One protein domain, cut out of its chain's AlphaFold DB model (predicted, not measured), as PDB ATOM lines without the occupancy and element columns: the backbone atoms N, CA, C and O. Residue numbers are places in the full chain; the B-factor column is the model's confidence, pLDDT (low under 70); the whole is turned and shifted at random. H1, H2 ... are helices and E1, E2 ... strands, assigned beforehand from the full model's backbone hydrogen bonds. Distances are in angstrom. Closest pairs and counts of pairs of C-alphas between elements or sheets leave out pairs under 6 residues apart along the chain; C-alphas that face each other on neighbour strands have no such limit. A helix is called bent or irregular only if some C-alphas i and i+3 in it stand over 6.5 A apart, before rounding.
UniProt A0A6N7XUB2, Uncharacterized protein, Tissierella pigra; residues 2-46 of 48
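This is residues 2 to 46 of the 48 residues of an uncharacterized protein of Tissierella pigra (UniProt A0A6N7XUB2). Two helices, H1 and H2, meet near their ends as an L, and a small two-stranded hairpin, E1 and E2, lies across from H1 on the other side of the model. Residues 23 to 30 swing from the end of H2 back to the hairpin, and residues 41 to 46 lead on from E2 as a tail heading away from H1. The printed part has 45 residues with two named helices and two named strands, in the order H1, H2, E1, E2; the sheet has the order E1 - E2 and is antiparallel. The class is mixed, helices and strands. The whole is compact, with a radius of gyration of the C-alphas of 10.2 A and spans of 26 by 26 by 16 A.

Find C-alpha 2 at (-24.181, -26.326, 14.513); from there H1 runs through residues 2 to 13, 16.7 A from first to last C-alpha, to C-alpha 13 at (-32.829, -32.759, 27.247). After Tyr 14 comes H2, residues 15 to 22, 11.3 A long. H2 is irregular, but only just: C-alphas 16 and 19 are 6.8 A apart. Read on to Ile 31, where E1 begins; it covers residues 31 to 33 and is 6.4 A long. E2 is residues 38 to 40, 6.5 A long, and ends at C-alpha 40 at (-21.773, -43.010, 24.119).

Begin with H1 and H2, which are close but not clearly touching; their closest C-alphas, those of Arg 11 and Phe 17, are 5.6 A apart. Their lines stand about perpendicular, at 87 degrees. In H1 every O i to N i+4 pair is within hydrogen-bond range; in H2 it is 2 of 4, beside 4 of 5 O i to N i+3 pairs. Next look at E1 and E2, a hairpin of antiparallel neighbours with 162 degrees between their directions. The C-alphas of Val 32 and Ile 39 face each other at 4.7 A. Within hydrogen-bond range you find N 31 and O 40 at 2.8 A, and N 33 and O 38 at 2.9 A. H1 is apart from both E1 and E2. H2 is apart from E2, but only just, with the closest C-alphas 8.1 A from each other.

The two C-alphas farthest apart are those of Gly 24 and Asn 34, at 27.1 A. The printed part has no cut. The links H1 to H2 and E1 to E2 are tight, the link H2 to E1, with 8 residues, is short, and no link is long. Look in the B-factor column for the model's confidence: the mean pLDDT of the printed part is 76.6, and residues 24 to 27 and 43 to 46 are under 70.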
ATOM      1  N   LEU A   2     -23.148 -25.279  14.521       79.12
ATOM      2  CA  LEU A   2     -24.181 -26.326  14.513       79.12
ATOM      3  C   LEU A   2     -23.927 -27.434  15.552       79.12
ATOM      4  O   LEU A   2     -24.800 -27.716  16.363       79.12
ATOM      5  N   ASN A   3     -22.706 -27.966  15.602       74.62
ATOM      6  CA  ASN A   3     -22.350 -29.069  16.503       74.62
ATOM      7  C   ASN A   3     -22.467 -28.685  17.982       74.62
ATOM      8  O   ASN A   3     -22.985 -29.460  18.776       74.62
ATOM      9  N   LEU A   4     -22.066 -27.461  18.344       78.00
ATOM     10  CA  LEU A   4     -22.222 -26.963  19.711       78.00
ATOM     11  C   LEU A   4     -23.702 -26.823  20.087       78.00
ATOM     12  O   LEU A   4     -24.098 -27.241  21.167       78.00
ATOM     13  N   LYS A   5     -24.536 -26.280  19.191       83.50
ATOM     14  CA  LYS A   5     -25.986 -26.169  19.427       83.50
ATOM     15  C   LYS A   5     -26.645 -27.543  19.582       83.50
ATOM     16  O   LYS A   5     -27.497 -27.705  20.448       83.50
ATOM     17  N   MET A   6     -26.230 -28.523  18.779       82.06
ATOM     18  CA  MET A   6     -26.709 -29.904  18.874       82.06
ATOM     19  C   MET A   6     -26.276 -30.552  20.189       82.06
ATOM     20  O   MET A   6     -27.119 -31.078  20.906       82.06
ATOM     21  N   PHE A   7     -25.002 -30.430  20.564       81.44
ATOM     22  CA  PHE A   7     -24.506 -30.912  21.851       81.44
ATOM     23  C   PHE A   7     -25.286 -30.319  23.030       81.44
ATOM     24  O   PHE A   7     -25.758 -31.066  23.880       81.44
ATOM     25  N   LEU A   8     -25.485 -28.994  23.061       82.38
ATOM     26  CA  LEU A   8     -26.251 -28.331  24.123       82.38
ATOM     27  C   LEU A   8     -27.698 -28.844  24.180       82.38
ATOM     28  O   LEU A   8     -28.210 -29.097  25.267       82.38
ATOM     29  N   LYS A   9     -28.332 -29.076  23.020       85.69
ATOM     30  CA  LYS A   9     -29.670 -29.676  22.946       85.69
ATOM     31  C   LYS A   9     -29.699 -31.076  23.567       85.69
ATOM     32  O   LYS A   9     -30.604 -31.348  24.349       85.69
ATOM     33  N   TYR A  10     -28.742 -31.949  23.256       83.56
ATOM     34  CA  TYR A  10     -28.692 -33.293  23.845       83.56
ATOM     35  C   TYR A  10     -28.394 -33.242  25.345       83.56
ATOM     36  O   TYR A  10     -29.141 -33.819  26.130       83.56
ATOM     37  N   ARG A  11     -27.388 -32.461  25.753       82.62
ATOM     38  CA  ARG A  11     -27.001 -32.261  27.157       82.62
ATOM     39  C   ARG A  11     -28.165 -31.800  28.036       82.62
ATOM     40  O   ARG A  11     -28.272 -32.212  29.188       82.62
ATOM     41  N   ASP A  12     -28.999 -30.901  27.520       83.94
ATOM     42  CA  ASP A  12     -30.064 -30.291  28.315       83.94
ATOM     43  C   ASP A  12     -31.349 -31.122  28.355       83.94
ATOM     44  O   ASP A  12     -32.107 -30.971  29.310       83.94
ATOM     45  N   ASN A  13     -31.574 -32.008  27.376       86.06
ATOM     46  CA  ASN A  13     -32.829 -32.759  27.247       86.06
ATOM     47  C   ASN A  13     -32.714 -34.269  27.521       86.06
ATOM     48  O   ASN A  13     -33.742 -34.902  27.736       86.06
ATOM     49  N   TYR A  14     -31.518 -34.864  27.497       83.31
ATOM     50  CA  TYR A  14     -31.348 -36.308  27.696       83.31
ATOM     51  C   TYR A  14     -30.909 -36.625  29.129       83.31
ATOM     52  O   TYR A  14     -29.921 -36.081  29.624       83.31
ATOM     53  N   GLU A  15     -31.614 -37.554  29.783       83.56
ATOM     54  CA  GLU A  15     -31.383 -37.928  31.189       83.56
ATOM     55  C   GLU A  15     -29.989 -38.498  31.454       83.56
ATOM     56  O   GLU A  15     -29.459 -38.338  32.549       83.56
ATOM     57  N   VAL A  16     -29.354 -39.091  30.444       78.25
ATOM     58  CA  VAL A  16     -28.004 -39.654  30.566       78.25
ATOM     59  C   VAL A  16     -26.944 -38.595  30.921       78.25
ATOM     60  O   VAL A  16     -25.918 -38.902  31.518       78.25
ATOM     61  N   PHE A  17     -27.212 -37.313  30.647       78.81
ATOM     62  CA  PHE A  17     -26.346 -36.210  31.069       78.81
ATOM     63  C   PHE A  17     -26.633 -35.706  32.488       78.81
ATOM     64  O   PHE A  17     -25.908 -34.839  32.975       78.81
ATOM     65  N   LYS A  18     -27.674 -36.200  33.166       81.19
ATOM     66  CA  LYS A  18     -28.068 -35.731  34.500       81.19
ATOM     67  C   LYS A  18     -26.964 -35.974  35.526       81.19
ATOM     68  O   LYS A  18     -26.538 -35.027  36.177       81.19
ATOM     69  N   GLU A  19     -26.430 -37.192  35.579       78.69
ATOM     70  CA  GLU A  19     -25.319 -37.549  36.472       78.69
ATOM     71  C   GLU A  19     -24.065 -36.708  36.175       78.69
ATOM     72  O   GLU A  19     -23.385 -36.199  37.067       78.69
ATOM     73  N   VAL A  20     -23.788 -36.480  34.892       76.44
ATOM     74  CA  VAL A  20     -22.655 -35.667  34.432       76.44
ATOM     75  C   VAL A  20     -22.807 -34.210  34.888       76.44
ATOM     76  O   VAL A  20     -21.846 -33.625  35.391       76.44
ATOM     77  N   LYS A  21     -24.015 -33.644  34.786       74.62
ATOM     78  CA  LYS A  21     -24.343 -32.286  35.248       74.62
ATOM     79  C   LYS A  21     -24.265 -32.162  36.769       74.62
ATOM     80  O   LYS A  21     -23.687 -31.197  37.261       74.62
ATOM     81  N   GLU A  22     -24.806 -33.135  37.498       80.44
ATOM     82  CA  GLU A  22     -24.771 -33.178  38.967       80.44
ATOM     83  C   GLU A  22     -23.337 -33.317  39.495       80.44
ATOM     84  O   GLU A  22     -22.981 -32.696  40.492       80.44
ATOM     85  N   SER A  23     -22.472 -34.028  38.768       78.12
ATOM     86  CA  SER A  23     -21.041 -34.136  39.086       78.12
ATOM     87  C   SER A  23     -20.203 -32.888  38.743       78.12
ATOM     88  O   SER A  23     -18.984 -32.912  38.903       78.12
ATOM     89  N   GLY A  24     -20.813 -31.796  38.262       67.06
ATOM     90  CA  GLY A  24     -20.128 -30.524  37.988       67.06
ATOM     91  C   GLY A  24     -19.174 -30.544  36.786       67.06
ATOM     92  O   GLY A  24     -18.363 -29.630  36.620       67.06
ATOM     93  N   ARG A  25     -19.247 -31.570  35.928       66.88
ATOM     94  CA  ARG A  25     -18.392 -31.698  34.739       66.88
ATOM     95  C   ARG A  25     -18.897 -30.772  33.625       66.88
ATOM     96  O   ARG A  25     -19.992 -30.944  33.100       66.88
ATOM     97  N   VAL A  26     -18.084 -29.780  33.248       59.22
ATOM     98  CA  VAL A  26     -18.439 -28.734  32.258       59.22
ATOM     99  C   VAL A  26     -18.323 -29.226  30.803       59.22
ATOM    100  O   VAL A  26     -18.879 -28.617  29.890       59.22
ATOM    101  N   GLY A  27     -17.668 -30.367  30.574       62.50
ATOM    102  CA  GLY A  27     -17.565 -31.001  29.263       62.50
ATOM    103  C   GLY A  27     -17.202 -32.475  29.394       62.50
ATOM    104  O   GLY A  27     -16.259 -32.819  30.102       62.50
ATOM    105  N   LEU A  28     -17.967 -33.332  28.722       70.75
ATOM    106  CA  LEU A  28     -17.732 -34.769  28.647       70.75
ATOM    107  C   LEU A  28     -17.607 -35.137  27.164       70.75
ATOM    108  O   LEU A  28     -18.524 -34.800  26.406       70.75
ATOM    109  N   PRO A  29     -16.498 -35.754  26.718       70.75
ATOM    110  CA  PRO A  29     -16.434 -36.306  25.373       70.75
ATOM    111  C   PRO A  29     -17.552 -37.337  25.222       70.75
ATOM    112  O   PRO A  29     -17.623 -38.296  25.982       70.75
ATOM    113  N   CYS A  30     -18.446 -37.109  24.268       74.81
ATOM    114  CA  CYS A  30     -19.515 -38.040  23.949       74.81
ATOM    115  C   CYS A  30     -19.660 -38.174  22.436       74.81
ATOM    116  O   CYS A  30     -19.542 -37.188  21.699       74.81
ATOM    117  N   ILE A  31     -19.937 -39.387  21.979       79.50
ATOM    118  CA  ILE A  31     -20.242 -39.695  20.586       79.50
ATOM    119  C   ILE A  31     -21.759 -39.789  20.470       79.50
ATOM    120  O   ILE A  31     -22.395 -40.539  21.204       79.50
ATOM    121  N   VAL A  32     -22.335 -39.008  19.559       76.50
ATOM    122  CA  VAL A  32     -23.772 -39.033  19.273       76.50
ATOM    123  C   VAL A  32     -23.978 -39.781  17.962       76.50
ATOM    124  O   VAL A  32     -23.543 -39.309  16.910       76.50
ATOM    125  N   VAL A  33     -24.640 -40.932  18.022       81.06
ATOM    126  CA  VAL A  33     -24.946 -41.775  16.858       81.06
ATOM    127  C   VAL A  33     -26.348 -41.431  16.344       81.06
ATOM    128  O   VAL A  33     -27.253 -41.137  17.129       81.06
ATOM    129  N   ASN A  34     -26.515 -41.402  15.016       80.81
ATOM    130  CA  ASN A  34     -27.798 -41.204  14.323       80.81
ATOM    131  C   ASN A  34     -28.687 -40.086  14.907       80.81
ATOM    132  O   ASN A  34     -29.865 -40.285  15.188       80.81
ATOM    133  N   ASN A  35     -28.141 -38.881  15.095       78.25
ATOM    134  CA  ASN A  35     -28.879 -37.731  15.645       78.25
ATOM    135  C   ASN A  35     -29.497 -37.967  17.042       78.25
ATOM    136  O   ASN A  35     -30.529 -37.371  17.368       78.25
ATOM    137  N   GLY A  36     -28.834 -38.742  17.903       73.25
ATOM    138  CA  GLY A  36     -29.242 -38.924  19.300       73.25
ATOM    139  C   GLY A  36     -30.132 -40.137  19.530       73.25
ATOM    140  O   GLY A  36     -30.876 -40.154  20.509       73.25
ATOM    141  N   GLU A  37     -30.054 -41.118  18.632       80.94
ATOM    142  CA  GLU A  37     -30.525 -42.481  18.887       80.94
ATOM    143  C   GLU A  37     -29.697 -43.123  20.007       80.94
ATOM    144  O   GLU A  37     -30.248 -43.735  20.916       80.94
ATOM    145  N   GLU A  38     -28.382 -42.887  19.993       80.75
ATOM    146  CA  GLU A  38     -27.459 -43.385  21.007       80.75
ATOM    147  C   GLU A  38     -26.414 -42.320  21.358       80.75
ATOM    148  O   GLU A  38     -25.956 -41.555  20.499       80.75
ATOM    149  N   ILE A  39     -26.064 -42.243  22.644       79.62
ATOM    150  CA  ILE A  39     -25.063 -41.313  23.167       79.62
ATOM    151  C   ILE A  39     -24.077 -42.109  24.016       79.62
ATOM    152  O   ILE A  39     -24.436 -42.617  25.074       79.62
ATOM    153  N   ILE A  40     -22.841 -42.196  23.535       81.00
ATOM    154  CA  ILE A  40     -21.773 -43.010  24.119       81.00
ATOM    155  C   ILE A  40     -20.775 -42.080  24.800       81.00
ATOM    156  O   ILE A  40     -20.315 -41.109  24.193       81.00
ATOM    157  N   PHE A  41     -20.449 -42.365  26.059       76.62
ATOM    158  CA  PHE A  41     -19.606 -41.507  26.899       76.62
ATOM    159  C   PHE A  41     -18.189 -42.036  27.099       76.62
ATOM    160  O   PHE A  41     -17.282 -41.250  27.376       76.62
ATOM    161  N   ASP A  42     -17.985 -43.339  26.928       74.50
ATOM    162  CA  ASP A  42     -16.669 -43.962  26.975       74.50
ATOM    163  C   ASP A  42     -16.275 -44.453  25.578       74.50
ATOM    164  O   ASP A  42     -16.993 -45.206  24.923       74.50
ATOM    165  N   TYR A  43     -15.096 -44.044  25.114       66.00
ATOM    166  CA  TYR A  43     -14.529 -44.538  23.860       66.00
ATOM    167  C   TYR A  43     -14.289 -46.055  23.881       66.00
ATOM    168  O   TYR A  43     -14.300 -46.676  22.825       66.00
ATOM    169  N   ASN A  44     -14.101 -46.659  25.058       66.31
ATOM    170  CA  ASN A  44     -13.959 -48.109  25.205       66.31
ATOM    171  C   ASN A  44     -15.287 -48.861  25.014       66.31
ATOM    172  O   ASN A  44     -15.281 -50.058  24.722       66.31
ATOM    173  N   GLU A  45     -16.421 -48.175  25.175       63.53
ATOM    174  CA  GLU A  45     -17.751 -48.721  24.884       63.53
ATOM    175  C   GLU A  45     -18.092 -48.622  23.394       63.53
ATOM    176  O   GLU A  45     -18.954 -49.356  22.908       63.53
ATOM    177  N   PHE A  46     -17.371 -47.781  22.643       60.19
ATOM    178  CA  PHE A  46     -17.484 -47.691  21.192       60.19
ATOM    179  C   PHE A  46     -16.820 -48.906  20.529       60.19
ATOM    180  O   PHE A  46     -15.650 -48.882  20.142       60.19
TER     181      PHE A  46